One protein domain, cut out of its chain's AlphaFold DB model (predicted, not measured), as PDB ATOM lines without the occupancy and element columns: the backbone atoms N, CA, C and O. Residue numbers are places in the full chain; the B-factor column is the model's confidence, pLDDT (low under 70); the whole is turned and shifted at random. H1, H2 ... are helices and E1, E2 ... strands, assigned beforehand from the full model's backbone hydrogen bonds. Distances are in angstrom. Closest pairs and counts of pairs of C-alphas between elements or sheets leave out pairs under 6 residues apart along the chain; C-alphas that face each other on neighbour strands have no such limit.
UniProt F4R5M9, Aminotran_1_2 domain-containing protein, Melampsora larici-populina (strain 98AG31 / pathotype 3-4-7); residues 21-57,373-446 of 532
ATOM      1  N   PRO A  21     212.932 191.864 114.615       53.50
ATOM      2  CA  PRO A  21     212.507 191.598 113.246       53.50
ATOM      3  C   PRO A  21     211.412 190.527 113.287       53.50
ATOM      4  O   PRO A  21     211.541 189.555 114.035       53.50
ATOM      5  N   ALA A  22     210.327 190.726 112.529       52.94
ATOM      6  CA  ALA A  22     209.219 189.779 112.485       52.94
ATOM      7  C   ALA A  22     209.783 188.367 112.284       52.94
ATOM      8  O   ALA A  22     210.490 188.114 111.304       52.94
ATOM      9  N   ASN A  23     209.521 187.471 113.241       65.06
ATOM     10  CA  ASN A  23     209.952 186.085 113.128       65.06
ATOM     11  C   ASN A  23     209.422 185.557 111.781       65.06
ATOM     12  O   ASN A  23     208.229 185.691 111.486       65.06
ATOM     13  N   ARG A  24     210.309 185.013 110.934       66.50
ATOM     14  CA  ARG A  24     209.931 184.471 109.617       66.50
ATOM     15  C   ARG A  24     208.775 183.478 109.758       66.50
ATOM     16  O   ARG A  24     207.833 183.527 108.971       66.50
ATOM     17  N   ILE A  25     208.799 182.674 110.819       69.94
ATOM     18  CA  ILE A  25     207.744 181.728 111.191       69.94
ATOM     19  C   ILE A  25     206.424 182.453 111.477       69.94
ATOM     20  O   ILE A  25     205.414 182.139 110.856       69.94
ATOM     21  N   ALA A  26     206.433 183.497 112.312       74.00
ATOM     22  CA  ALA A  26     205.232 184.279 112.627       74.00
ATOM     23  C   ALA A  26     204.601 184.934 111.385       74.00
ATOM     24  O   ALA A  26     203.379 185.038 111.288       74.00
ATOM     25  N   THR A  27     205.419 185.339 110.409       75.50
ATOM     26  CA  THR A  27     204.930 185.880 109.132       75.50
ATOM     27  C   THR A  27     204.243 184.797 108.298       75.50
ATOM     28  O   THR A  27     203.183 185.046 107.725       75.50
ATOM     29  N   HIS A  28     204.805 183.584 108.255       78.19
ATOM     30  CA  HIS A  28     204.181 182.449 107.571       78.19
ATOM     31  C   HIS A  28     202.884 182.006 108.247       78.19
ATOM     32  O   HIS A  28     201.893 181.814 107.548       78.19
ATOM     33  N   ILE A  29     202.851 181.950 109.581       81.19
ATOM     34  CA  ILE A  29     201.625 181.693 110.346       81.19
ATOM     35  C   ILE A  29     200.585 182.764 110.016       81.19
ATOM     36  O   ILE A  29     199.503 182.445 109.542       81.19
ATOM     37  N   SER A  30     200.923 184.050 110.156       82.56
ATOM     38  CA  SER A  30     199.995 185.144 109.840       82.56
ATOM     39  C   SER A  30     199.471 185.080 108.401       82.56
ATOM     40  O   SER A  30     198.307 185.392 108.161       82.56
ATOM     41  N   SER A  31     200.299 184.657 107.444       81.00
ATOM     42  CA  SER A  31     199.873 184.441 106.062       81.00
ATOM     43  C   SER A  31     198.905 183.266 105.920       81.00
ATOM     44  O   SER A  31     197.920 183.400 105.200       81.00
ATOM     45  N   ALA A  32     199.149 182.143 106.602       82.56
ATOM     46  CA  ALA A  32     198.268 180.976 106.566       82.56
ATOM     47  C   ALA A  32     196.866 181.305 107.102       82.56
ATOM     48  O   ALA A  32     195.865 180.935 106.496       82.56
ATOM     49  N   PHE A  33     196.780 182.117 108.162       85.25
ATOM     50  CA  PHE A  33     195.503 182.567 108.729       85.25
ATOM     51  C   PHE A  33     194.674 183.460 107.791       85.25
ATOM     52  O   PHE A  33     193.477 183.623 108.011       85.25
ATOM     53  N   LYS A  34     195.271 184.039 106.740       87.44
ATOM     54  CA  LYS A  34     194.530 184.818 105.729       87.44
ATOM     55  C   LYS A  34     193.808 183.943 104.707       87.44
ATOM     56  O   LYS A  34     192.977 184.458 103.969       87.44
ATOM     57  N   SER A  35     194.145 182.659 104.633       89.62
ATOM     58  CA  SER A  35     193.555 181.706 103.698       89.62
ATOM     59  C   SER A  35     193.342 180.384 104.423       89.62
ATOM     60  O   SER A  35     194.013 179.403 104.118       89.62
ATOM     61  N   LEU A  36     192.473 180.387 105.437       91.44
ATOM     62  CA  LEU A  36     192.067 179.171 106.142       91.44
ATOM     63  C   LEU A  36     191.059 178.382 105.308       91.44
ATOM     64  O   LEU A  36     190.294 178.962 104.534       91.44
ATOM     65  N   TYR A  37     191.071 177.065 105.484       91.56
ATOM     66  CA  TYR A  37     190.103 176.158 104.886       91.56
ATOM     67  C   TYR A  37     188.671 176.528 105.297       91.56
ATOM     68  O   TYR A  37     188.384 176.749 106.476       91.56
ATOM     69  N   SER A  38     187.767 176.553 104.321       89.69
ATOM     70  CA  SER A  38     186.316 176.624 104.513       89.69
ATOM     71  C   SER A  38     185.610 175.953 103.331       89.69
ATOM     72  O   SER A  38     186.252 175.630 102.331       89.69
ATOM     73  N   GLU A  39     184.288 175.775 103.395       88.50
ATOM     74  CA  GLU A  39     183.518 175.299 102.230       88.50
ATOM     75  C   GLU A  39     183.689 176.219 101.005       88.50
ATOM     76  O   GLU A  39     183.673 175.754  99.868       88.50
ATOM     77  N   GLU A  40     183.916 177.515 101.239       93.44
ATOM     78  CA  GLU A  40     184.164 178.528 100.204       93.44
ATOM     79  C   GLU A  40     185.645 178.610  99.781       93.44
ATOM     80  O   GLU A  40     185.955 179.175  98.733       93.44
ATOM     81  N   ASN A  41     186.559 178.041 100.573       93.19
ATOM     82  CA  ASN A  41     188.002 178.018 100.332       93.19
ATOM     83  C   ASN A  41     188.579 176.608 100.576       93.19
ATOM     84  O   ASN A  41     189.295 176.394 101.560       93.19
ATOM     85  N   PRO A  42     188.271 175.625  99.706       92.12
ATOM     86  CA  PRO A  42     188.659 174.228  99.917       92.12
ATOM     87  C   PRO A  42     190.174 173.982  99.837       92.12
ATOM     88  O   PRO A  42     190.648 172.996 100.392       92.12
ATOM     89  N   ASP A  43     190.925 174.885  99.197       90.81
ATOM     90  CA  ASP A  43     192.394 174.851  99.111       90.81
ATOM     91  C   ASP A  43     193.073 175.669 100.232       90.81
ATOM     92  O   ASP A  43     194.288 175.883 100.222       90.81
ATOM     93  N   GLY A  44     192.290 176.177 101.188       92.38
ATOM     94  CA  GLY A  44     192.797 176.918 102.334       92.38
ATOM     95  C   GLY A  44     193.598 176.049 103.309       92.38
ATOM     96  O   GLY A  44     193.493 174.825 103.343       92.38
ATOM     97  N   HIS A  45     194.389 176.704 104.153       92.31
ATOM     98  CA  HIS A  45     195.199 176.060 105.174       92.31
ATOM     99  C   HIS A  45     194.315 175.474 106.277       92.31
ATOM    100  O   HIS A  45     193.412 176.137 106.794       92.31
ATOM    101  N   ILE A  46     194.629 174.257 106.702       91.19
ATOM    102  CA  ILE A  46     194.000 173.608 107.847       91.19
ATOM    103  C   ILE A  46     194.796 173.977 109.098       91.19
ATOM    104  O   ILE A  46     195.993 173.697 109.203       91.19
ATOM    105  N   SER A  47     194.128 174.608 110.063       89.38
ATOM    106  CA  SER A  47     194.729 174.971 111.345       89.38
ATOM    107  C   SER A  47     194.448 173.911 112.401       89.38
ATOM    108  O   SER A  47     193.352 173.860 112.947       89.38
ATOM    109  N   LEU A  48     195.473 173.134 112.749       88.75
ATOM    110  CA  LEU A  48     195.490 172.256 113.921       88.75
ATOM    111  C   LEU A  48     196.445 172.788 115.007       88.75
ATOM    112  O   LEU A  48     196.733 172.093 115.968       88.75
ATOM    113  N   GLY A  49     196.988 174.002 114.882       83.56
ATOM    114  CA  GLY A  49     197.925 174.564 115.866       83.56
ATOM    115  C   GLY A  49     197.275 175.420 116.958       83.56
ATOM    116  O   GLY A  49     197.894 175.726 117.972       83.56
ATOM    117  N   VAL A  50     196.016 175.825 116.788       82.25
ATOM    118  CA  VAL A  50     195.323 176.672 117.768       82.25
ATOM    119  C   VAL A  50     194.434 175.806 118.625       82.25
ATOM    120  O   VAL A  50     193.498 175.232 118.096       82.25
ATOM    121  N   ALA A  51     194.682 175.740 119.931       79.88
ATOM    122  CA  ALA A  51     193.824 175.010 120.854       79.88
ATOM    123  C   ALA A  51     192.515 175.790 121.097       79.88
ATOM    124  O   ALA A  51     192.448 176.629 121.996       79.88
ATOM    125  N   GLU A  52     191.478 175.506 120.320       78.31
ATOM    126  CA  GLU A  52     190.135 176.095 120.413       78.31
ATOM    127  C   GLU A  52     189.078 174.991 120.464       78.31
ATOM    128  O   GLU A  52     189.292 173.901 119.942       78.31
ATOM    129  N   ASN A  53     187.943 175.266 121.114       81.31
ATOM    130  CA  ASN A  53     186.854 174.303 121.234       81.31
ATOM    131  C   ASN A  53     185.791 174.518 120.147       81.31
ATOM    132  O   ASN A  53     184.851 175.288 120.347       81.31
ATOM    133  N   TRP A  54     185.916 173.803 119.029       83.88
ATOM    134  CA  TRP A  54     184.964 173.863 117.914       83.88
ATOM    135  C   TRP A  54     183.720 172.981 118.122       83.88
ATOM    136  O   TRP A  54     182.652 173.260 117.573       83.88
ATOM    137  N   LEU A  55     183.792 171.972 118.996       88.94
ATOM    138  CA  LEU A  55     182.756 170.937 119.156       88.94
ATOM    139  C   LEU A  55     181.393 171.450 119.642       88.94
ATOM    140  O   LEU A  55     180.362 170.796 119.429       88.94
ATOM    141  N   MET A  56     181.371 172.598 120.322       88.44
ATOM    142  CA  MET A  56     180.156 173.189 120.894       88.44
ATOM    143  C   MET A  56     179.755 174.522 120.256       88.44
ATOM    144  O   MET A  56     178.739 175.096 120.651       88.44
ATOM    145  N   GLN A  57     180.493 175.008 119.256       87.50
ATOM    146  CA  GLN A  57     180.335 176.365 118.732       87.50
ATOM    147  C   GLN A  57     178.959 176.616 118.102       87.50
ATOM    148  O   GLN A  57     178.353 177.658 118.357       87.50
ATOM    149  N   LYS A 373     180.043 157.861 125.105       60.34
ATOM    150  CA  LYS A 373     180.983 158.799 124.464       60.34
ATOM    151  C   LYS A 373     180.481 160.245 124.456       60.34
ATOM    152  O   LYS A 373     179.281 160.489 124.329       60.34
ATOM    153  N   THR A 374     181.410 161.176 124.644       83.44
ATOM    154  CA  THR A 374     181.204 162.631 124.740       83.44
ATOM    155  C   THR A 374     181.842 163.280 123.525       83.44
ATOM    156  O   THR A 374     182.742 162.683 122.938       83.44
ATOM    157  N   LYS A 375     181.445 164.500 123.144       88.75
ATOM    158  CA  LYS A 375     182.022 165.121 121.941       88.75
ATOM    159  C   LYS A 375     183.546 165.231 122.007       88.75
ATOM    160  O   LYS A 375     184.212 164.968 121.009       88.75
ATOM    161  N   LEU A 376     184.099 165.605 123.167       88.50
ATOM    162  CA  LEU A 376     185.548 165.735 123.323       88.50
ATOM    163  C   LEU A 376     186.250 164.373 123.255       88.50
ATOM    164  O   LEU A 376     187.266 164.242 122.578       88.50
ATOM    165  N   GLN A 377     185.685 163.349 123.899       86.44
ATOM    166  CA  GLN A 377     186.232 161.995 123.837       86.44
ATOM    167  C   GLN A 377     186.147 161.411 122.418       86.44
ATOM    168  O   GLN A 377     187.110 160.811 121.951       86.44
ATOM    169  N   ASP A 378     185.033 161.619 121.713       88.06
ATOM    170  CA  ASP A 378     184.844 161.174 120.328       88.06
ATOM    171  C   ASP A 378     185.872 161.807 119.389       88.06
ATOM    172  O   ASP A 378     186.457 161.117 118.552       88.06
ATOM    173  N   ALA A 379     186.129 163.108 119.543       90.75
ATOM    174  CA  ALA A 379     187.129 163.819 118.755       90.75
ATOM    175  C   ALA A 379     188.552 163.296 119.028       90.75
ATOM    176  O   ALA A 379     189.330 163.093 118.088       90.75
ATOM    177  N   TYR A 380     188.871 163.015 120.297       89.50
ATOM    178  CA  TYR A 380     190.147 162.419 120.690       89.50
ATOM    179  C   TYR A 380     190.320 161.022 120.082       89.50
ATOM    180  O   TYR A 380     191.294 160.784 119.371       89.50
ATOM    181  N   GLU A 381     189.353 160.119 120.287       88.75
ATOM    182  CA  GLU A 381     189.384 158.742 119.771       88.75
ATOM    183  C   GLU A 381     189.418 158.684 118.240       88.75
ATOM    184  O   GLU A 381     190.097 157.838 117.652       88.75
ATOM    185  N   TYR A 382     188.682 159.576 117.570       91.19
ATOM    186  CA  TYR A 382     188.738 159.695 116.119       91.19
ATOM    187  C   TYR A 382     190.158 160.043 115.665       91.19
ATOM    188  O   TYR A 382     190.702 159.382 114.777       91.19
ATOM    189  N   SER A 383     190.770 161.044 116.293       91.31
ATOM    190  CA  SER A 383     192.084 161.555 115.909       91.31
ATOM    191  C   SER A 383     193.203 160.563 116.210       91.31
ATOM    192  O   SER A 383     194.016 160.287 115.328       91.31
ATOM    193  N   THR A 384     193.210 159.939 117.387       89.69
ATOM    194  CA  THR A 384     194.203 158.913 117.744       89.69
ATOM    195  C   THR A 384     194.104 157.684 116.845       89.69
ATOM    196  O   THR A 384     195.122 157.236 116.320       89.69
ATOM    197  N   LYS A 385     192.892 157.226 116.501       91.94
ATOM    198  CA  LYS A 385     192.697 156.141 115.522       91.94
ATOM    199  C   LYS A 385     193.250 156.486 114.134       91.94
ATOM    200  O   LYS A 385     193.725 155.602 113.416       91.94
ATOM    201  N   ARG A 386     193.172 157.756 113.713       93.69
ATOM    202  CA  ARG A 386     193.793 158.217 112.458       93.69
ATOM    203  C   ARG A 386     195.316 158.239 112.561       93.69
ATOM    204  O   ARG A 386     195.967 157.780 111.625       93.69
ATOM    205  N   LEU A 387     195.868 158.719 113.675       91.06
ATOM    206  CA  LEU A 387     197.311 158.707 113.932       91.06
ATOM    207  C   LEU A 387     197.861 157.273 113.927       91.06
ATOM    208  O   LEU A 387     198.828 157.010 113.213       91.06
ATOM    209  N   ASP A 388     197.179 156.327 114.580       90.00
ATOM    210  CA  ASP A 388     197.528 154.899 114.569       90.00
ATOM    211  C   ASP A 388     197.532 154.319 113.146       90.00
ATOM    212  O   ASP A 388     198.471 153.629 112.744       90.00
ATOM    213  N   ALA A 389     196.510 154.633 112.340       94.38
ATOM    214  CA  ALA A 389     196.430 154.191 110.947       94.38
ATOM    215  C   ALA A 389     197.566 154.766 110.078       94.38
ATOM    216  O   ALA A 389     198.064 154.087 109.176       94.38
ATOM    217  N   LEU A 390     198.003 155.995 110.372       92.94
ATOM    218  CA  LEU A 390     199.170 156.643 109.764       92.94
ATOM    219  C   LEU A 390     200.497 156.194 110.393       92.94
ATOM    220  O   LEU A 390     201.570 156.586 109.927       92.94
ATOM    221  N   LYS A 391     200.433 155.353 111.431       92.62
ATOM    222  CA  LYS A 391     201.556 154.919 112.263       92.62
ATOM    223  C   LYS A 391     202.303 156.084 112.905       92.62
ATOM    224  O   LYS A 391     203.495 155.931 113.134       92.62
ATOM    225  N   ILE A 392     201.680 157.238 113.137       88.88
ATOM    226  CA  ILE A 392     202.284 158.386 113.831       88.88
ATOM    227  C   ILE A 392     202.198 158.125 115.334       88.88
ATOM    228  O   ILE A 392     201.120 157.838 115.844       88.88
ATOM    229  N   GLU A 393     203.330 158.208 116.029       87.31
ATOM    230  CA  GLU A 393     203.371 158.042 117.484       87.31
ATOM    231  C   GLU A 393     202.871 159.319 118.167       87.31
ATOM    232  O   GLU A 393     203.052 160.424 117.649       87.31
ATOM    233  N   TYR A 394     202.224 159.175 119.321       86.00
ATOM    234  CA  TYR A 394     201.686 160.292 120.090       86.00
ATOM    235  C   TYR A 394     201.688 159.996 121.589       86.00
ATOM    236  O   TYR A 394     201.720 158.841 122.018       86.00
ATOM    237  N   LEU A 395     201.642 161.060 122.390       82.88
ATOM    238  CA  LEU A 395     201.440 160.972 123.829       82.88
ATOM    239  C   LEU A 395     199.943 160.845 124.122       82.88
ATOM    240  O   LEU A 395     199.133 161.631 123.625       82.88
ATOM    241  N   ASN A 396     199.579 159.868 124.952       83.06
ATOM    242  CA  ASN A 396     198.215 159.763 125.456       83.06
ATOM    243  C   ASN A 396     197.877 160.971 126.337       83.06
ATOM    244  O   ASN A 396     198.720 161.453 127.091       83.06
ATOM    245  N   SER A 397     196.630 161.424 126.269       83.88
ATOM    246  CA  SER A 397     196.129 162.561 127.040       83.88
ATOM    247  C   SER A 397     194.759 162.212 127.611       83.88
ATOM    248  O   SER A 397     194.005 161.452 127.005       83.88
ATOM    249  N   CYS A 398     194.436 162.764 128.777       83.56
ATOM    250  CA  CYS A 398     193.109 162.687 129.391       83.56
ATOM    251  C   CYS A 398     192.422 164.050 129.489       83.56
ATOM    252  O   CYS A 398     191.325 164.154 130.032       83.56
ATOM    253  N   ALA A 399     193.060 165.110 129.000       87.25
ATOM    254  CA  ALA A 399     192.493 166.439 129.042       87.25
ATOM    255  C   ALA A 399     193.045 167.354 127.949       87.25
ATOM    256  O   ALA A 399     194.071 167.082 127.326       87.25
ATOM    257  N   GLY A 400     192.368 168.485 127.769       88.38
ATOM    258  CA  GLY A 400     192.752 169.523 126.825       88.38
ATOM    259  C   GLY A 400     192.102 169.353 125.455       88.38
ATOM    260  O   GLY A 400     191.168 168.577 125.269       88.38
ATOM    261  N   HIS A 401     192.583 170.143 124.498       88.00
ATOM    262  CA  HIS A 401     192.111 170.133 123.106       88.00
ATOM    263  C   HIS A 401     193.184 169.622 122.153       88.00
ATOM    264  O   HIS A 401     193.091 169.809 120.956       88.00
ATOM    265  N   TYR A 402     194.259 169.041 122.670       88.19
ATOM    266  CA  TYR A 402     195.445 168.747 121.885       88.19
ATOM    267  C   TYR A 402     195.978 167.345 122.139       88.19
ATOM    268  O   TYR A 402     195.760 166.759 123.195       88.19
ATOM    269  N   ILE A 403     196.706 166.846 121.147       88.25
ATOM    270  CA  ILE A 403     197.509 165.633 121.189       88.25
ATOM    271  C   ILE A 403     198.934 166.031 120.828       88.25
ATOM    272  O   ILE A 403     199.176 166.726 119.838       88.25
ATOM    273  N   VAL A 404     199.886 165.572 121.627       86.25
ATOM    274  CA  VAL A 404     201.304 165.708 121.312       86.25
ATOM    275  C   VAL A 404     201.697 164.563 120.387       86.25
ATOM    276  O   VAL A 404     201.600 163.403 120.776       86.25
ATOM    277  N   VAL A 405     202.144 164.881 119.175       88.12
ATOM    278  CA  VAL A 405     202.561 163.906 118.161       88.12
ATOM    279  C   VAL A 405     204.071 163.935 117.952       88.12
ATOM    280  O   VAL A 405     204.715 164.990 117.978       88.12
ATOM    281  N   ASP A 406     204.630 162.760 117.696       84.31
ATOM    282  CA  ASP A 406     206.035 162.568 117.386       84.31
ATOM    283  C   ASP A 406     206.249 162.472 115.871       84.31
ATOM    284  O   ASP A 406     205.909 161.480 115.212       84.31
ATOM    285  N   LEU A 407     206.863 163.523 115.320       88.75
ATOM    286  CA  LEU A 407     207.212 163.610 113.904       88.75
ATOM    287  C   LEU A 407     208.715 163.435 113.632       88.75
ATOM    288  O   LEU A 407     209.171 163.731 112.526       88.75
ATOM    289  N   ARG A 408     209.499 162.922 114.593       84.44
ATOM    290  CA  ARG A 408     210.966 162.779 114.487       84.44
ATOM    291  C   ARG A 408     211.434 162.108 113.207       84.44
ATOM    292  O   ARG A 408     212.393 162.561 112.584       84.44
ATOM    293  N   ARG A 409     210.745 161.047 112.787       88.44
ATOM    294  CA  ARG A 409     211.116 160.267 111.595       88.44
ATOM    295  C   ARG A 409     211.041 161.066 110.286       88.44
ATOM    296  O   ARG A 409     211.584 160.613 109.285       88.44
ATOM    297  N   TRP A 410     210.358 162.214 110.284       89.69
ATOM    298  CA  TRP A 410     210.189 163.085 109.118       89.69
ATOM    299  C   TRP A 410     211.031 164.358 109.184       89.69
ATOM    300  O   TRP A 410     210.907 165.210 108.308       89.69
ATOM    301  N   LEU A 411     211.904 164.506 110.185       88.81
ATOM    302  CA  LEU A 411     212.795 165.659 110.252       88.81
ATOM    303  C   LEU A 411     213.743 165.662 109.043       88.81
ATOM    304  O   LEU A 411     214.553 164.739 108.910       88.81
ATOM    305  N   PRO A 412     213.711 166.695 108.186       89.00
ATOM    306  CA  PRO A 412     214.575 166.756 107.017       89.00
ATOM    307  C   PRO A 412     216.040 166.880 107.443       89.00
ATOM    308  O   PRO A 412     216.351 167.540 108.428       89.00
ATOM    309  N   GLU A 413     216.959 166.257 106.708       89.94
ATOM    310  CA  GLU A 413     218.408 166.469 106.887       89.94
ATOM    311  C   GLU A 413     218.922 167.660 106.065       89.94
ATOM    312  O   GLU A 413     220.006 168.187 106.316       89.94
ATOM    313  N   LYS A 414     218.154 168.072 105.051       86.50
ATOM    314  CA  LYS A 414     218.496 169.146 104.118       86.50
ATOM    315  C   LYS A 414     217.265 169.988 103.799       86.50
ATOM    316  O   LYS A 414     216.153 169.474 103.754       86.50
ATOM    317  N   THR A 415     217.475 171.268 103.516       80.62
ATOM    318  CA  THR A 415     216.460 172.134 102.895       80.62
ATOM    319  C   THR A 415     216.084 171.631 101.492       80.62
ATOM    320  O   THR A 415     216.877 170.907 100.878       80.62
ATOM    321  N   PRO A 416     214.954 172.089 100.913       75.12
ATOM    322  CA  PRO A 416     214.605 171.806  99.516       75.12
ATOM    323  C   PRO A 416     215.699 172.183  98.501       75.12
ATOM    324  O   PRO A 416     215.818 171.556  97.454       75.12
ATOM    325  N   ASN A 417     216.553 173.158  98.837       79.31
ATOM    326  CA  ASN A 417     217.667 173.613  97.998       79.31
ATOM    327  C   ASN A 417     218.988 172.863  98.274       79.31
ATOM    328  O   ASN A 417     220.047 173.284  97.816       79.31
ATOM    329  N   GLY A 418     218.956 171.779  99.054       81.31
ATOM    330  CA  GLY A 418     220.110 170.914  99.315       81.31
ATOM    331  C   GLY A 418     221.052 171.372 100.436       81.31
ATOM    332  O   GLY A 418     222.029 170.678 100.710       81.31
ATOM    333  N   ILE A 419     220.765 172.491 101.114       85.06
ATOM    334  CA  ILE A 419     221.547 172.965 102.273       85.06
ATOM    335  C   ILE A 419     221.349 172.000 103.443       85.06
ATOM    336  O   ILE A 419     220.206 171.757 103.820       85.06
ATOM    337  N   VAL A 420     222.436 171.480 104.013       86.38
ATOM    338  CA  VAL A 420     222.417 170.586 105.183       86.38
ATOM    339  C   VAL A 420     221.948 171.341 106.426       86.38
ATOM    340  O   VAL A 420     222.431 172.437 106.699       86.38
ATOM    341  N   LEU A 421     221.021 170.743 107.171       85.38
ATOM    342  CA  LEU A 421     220.491 171.265 108.431       85.38
ATOM    343  C   LEU A 421     221.264 170.619 109.586       85.38
ATOM    344  O   LEU A 421     221.205 169.403 109.770       85.38
ATOM    345  N   GLY A 422     222.033 171.420 110.323       76.81
ATOM    346  CA  GLY A 422     223.012 170.927 111.296       76.81
ATOM    347  C   GLY A 422     222.452 170.735 112.704       76.81
ATOM    348  O   GLY A 422     223.014 169.969 113.486       76.81
ATOM    349  N   THR A 423     221.350 171.409 113.041       81.94
ATOM    350  CA  THR A 423     220.776 171.401 114.394       81.94
ATOM    351  C   THR A 423     219.349 170.839 114.427       81.94
ATOM    352  O   THR A 423     218.609 170.985 113.454       81.94
ATOM    353  N   PRO A 424     218.900 170.236 115.549       78.06
ATOM    354  CA  PRO A 424     217.514 169.784 115.696       78.06
ATOM    355  C   PRO A 424     216.481 170.889 115.442       78.06
ATOM    356  O   PRO A 424     215.501 170.647 114.751       78.06
ATOM    357  N   ILE A 425     216.741 172.113 115.915       76.56
ATOM    358  CA  ILE A 425     215.845 173.269 115.742       76.56
ATOM    359  C   ILE A 425     215.701 173.645 114.262       76.56
ATOM    360  O   ILE A 425     214.591 173.874 113.800       76.56
ATOM    361  N   GLU A 426     216.795 173.663 113.497       81.75
ATOM    362  CA  GLU A 426     216.741 173.933 112.050       81.75
ATOM    363  C   GLU A 426     215.930 172.868 111.300       81.75
ATOM    364  O   GLU A 426     215.200 173.180 110.360       81.75
ATOM    365  N   ARG A 427     216.037 171.603 111.722       85.38
ATOM    366  CA  ARG A 427     215.259 170.496 111.151       85.38
ATOM    367  C   ARG A 427     213.780 170.594 111.521       85.38
ATOM    368  O   ARG A 427     212.929 170.345 110.672       85.38
ATOM    369  N   GLU A 428     213.475 170.983 112.756       83.81
ATOM    370  CA  GLU A 428     212.112 171.275 113.208       83.81
ATOM    371  C   GLU A 428     211.496 172.438 112.417       83.81
ATOM    372  O   GLU A 428     210.379 172.319 111.923       83.81
ATOM    373  N   GLU A 429     212.231 173.539 112.232       83.69
ATOM    374  CA  GLU A 429     211.756 174.697 111.469       83.69
ATOM    375  C   GLU A 429     211.506 174.336 110.009       83.69
ATOM    376  O   GLU A 429     210.473 174.699 109.445       83.69
ATOM    377  N   ALA A 430     212.412 173.573 109.400       86.56
ATOM    378  CA  ALA A 430     212.235 173.103 108.037       86.56
ATOM    379  C   ALA A 430     210.988 172.213 107.896       86.56
ATOM    380  O   ALA A 430     210.199 172.435 106.980       86.56
ATOM    381  N   LEU A 431     210.769 171.262 108.815       88.75
ATOM    382  CA  LEU A 431     209.571 170.419 108.797       88.75
ATOM    383  C   LEU A 431     208.295 171.248 108.993       88.75
ATOM    384  O   LEU A 431     207.344 171.086 108.230       88.75
ATOM    385  N   PHE A 432     208.284 172.167 109.962       87.88
ATOM    386  CA  PHE A 432     207.168 173.087 110.186       87.88
ATOM    387  C   PHE A 432     206.829 173.886 108.920       87.88
ATOM    388  O   PHE A 432     205.669 173.957 108.517       87.88
ATOM    389  N   LEU A 433     207.838 174.466 108.262       87.00
ATOM    390  CA  LEU A 433     207.635 175.260 107.052       87.00
ATOM    391  C   LEU A 433     207.141 174.413 105.880       87.00
ATOM    392  O   LEU A 433     206.309 174.903 105.123       87.00
ATOM    393  N   THR A 434     207.614 173.175 105.740       89.06
ATOM    394  CA  THR A 434     207.114 172.230 104.735       89.06
ATOM    395  C   THR A 434     205.648 171.888 104.987       89.06
ATOM    396  O   THR A 434     204.838 172.012 104.073       89.06
ATOM    397  N   LEU A 435     205.266 171.538 106.221       89.94
ATOM    398  CA  LEU A 435     203.863 171.275 106.565       89.94
ATOM    399  C   LEU A 435     202.977 172.483 106.251       89.94
ATOM    400  O   LEU A 435     201.949 172.342 105.594       89.94
ATOM    401  N   LEU A 436     203.414 173.678 106.647       88.88
ATOM    402  CA  LEU A 436     202.627 174.887 106.469       88.88
ATOM    403  C   LEU A 436     202.517 175.318 105.003       88.88
ATOM    404  O   LEU A 436     201.424 175.632 104.549       88.88
ATOM    405  N   LYS A 437     203.632 175.363 104.266       87.12
ATOM    406  CA  LYS A 437     203.681 175.926 102.905       87.12
ATOM    407  C   LYS A 437     203.327 174.924 101.823       87.12
ATOM    408  O   LYS A 437     202.647 175.290 100.872       87.12
ATOM    409  N   ASP A 438     203.820 173.698 101.956       88.44
ATOM    410  CA  ASP A 438     203.731 172.699 100.892       88.44
ATOM    411  C   ASP A 438     202.471 171.837 101.060       88.44
ATOM    412  O   ASP A 438     201.914 171.364 100.073       88.44
ATOM    413  N   PHE A 439     201.998 171.667 102.302       90.31
ATOM    414  CA  PHE A 439     200.814 170.864 102.629       90.31
ATOM    415  C   PHE A 439     199.638 171.673 103.189       90.31
ATOM    416  O   PHE A 439     198.589 171.095 103.465       90.31
ATOM    417  N   GLY A 440     199.791 172.988 103.378       91.06
ATOM    418  CA  GLY A 440     198.728 173.835 103.922       91.06
ATOM    419  C   GLY A 440     198.340 173.493 105.365       91.06
ATOM    420  O   GLY A 440     197.234 173.810 105.788       91.06
ATOM    421  N   LEU A 441     199.202 172.822 106.132       90.88
ATOM    422  CA  LEU A 441     198.892 172.320 107.469       90.88
ATOM    423  C   LEU A 441     199.637 173.116 108.542       90.88
ATOM    424  O   LEU A 441     200.860 173.035 108.657       90.88
ATOM    425  N   TYR A 442     198.897 173.840 109.379       89.56
ATOM    426  CA  TYR A 442     199.463 174.486 110.561       89.56
ATOM    427  C   TYR A 442     199.354 173.563 111.777       89.56
ATOM    428  O   TYR A 442     198.252 173.298 112.256       89.56
ATOM    429  N   LEU A 443     200.500 173.107 112.288       87.19
ATOM    430  CA  LEU A 443     200.643 172.445 113.589       87.19
ATOM    431  C   LEU A 443     201.402 173.371 114.534       87.19
ATOM    432  O   LEU A 443     202.300 174.081 114.090       87.19
ATOM    433  N   PHE A 444     201.108 173.332 115.831       81.00
ATOM    434  CA  PHE A 444     201.860 174.145 116.782       81.00
ATOM    435  C   PHE A 444     203.175 173.457 117.143       81.00
ATOM    436  O   PHE A 444     203.188 172.290 117.542       81.00
ATOM    437  N   ASN A 445     204.287 174.181 117.018       72.69
ATOM    438  CA  ASN A 445     205.599 173.696 117.439       72.69
ATOM    439  C   ASN A 445     206.010 174.379 118.753       72.69
ATOM    440  O   ASN A 445     206.146 175.603 118.825       72.69
ATOM    441  N   LEU A 446     206.263 173.554 119.774       63.50
ATOM    442  CA  LEU A 446     206.586 173.970 121.141       63.50
ATOM    443  C   LEU A 446     207.806 174.891 121.263       63.50
ATOM    444  O   LEU A 446     207.822 175.757 122.135       63.50
TER     445      LEU A 446
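Overview. This is residues 21 to 57 and 373 to 446 of the 532 residues of the protein "Aminotran_1_2 domain-containing protein" of Melampsora larici-populina (strain 98AG31 / pathotype 3-4-7) (UniProt F4R5M9). With little regular structure, this model sets H1 and H3 side by side toward one end and H2, with short strand E1 near it, toward the other, among long loops. A short parallel pairing joins residues 46 to 47 to residues 441 to 442. The printed part has 111 residues, 44 in named elements, mostly helix: H1, H2, E1, H3. It is only just compact, close to loose, with a radius of gyration of the C-alphas of 15.6 A and spans of 48, 32 and 25 A.

Along the chain. H1, residues 24 to 32, begins at C-alpha 24 (209.931, 184.471, 109.617). H2, residues 375 to 389, measures 21.2 A; E1 is residues 402 to 406. H3, residues 424 to 438, measures 20.4 A and ends at C-alpha 438 (203.731, 172.699, 100.892).

Arrangement. H1 touches residues 433 to 436 of H3, closest at the C-alphas of Ala 32 and Leu 436, 7.5 A. They run the same way at a shallow tilt of 23 degrees. H2 and E1 are near each other. E1 pairs with no named strand. In H1, H2 and H3 every O i to N i+4 pair is within hydrogen-bond range.

Size, cuts and confidence. Across the cut, C-alphas 57 and 373 are 18.5 A apart. Links H2 to E1 and E1 to H3 are long. pLDDT is under 70 at residues 21 to 25, 373 and 446.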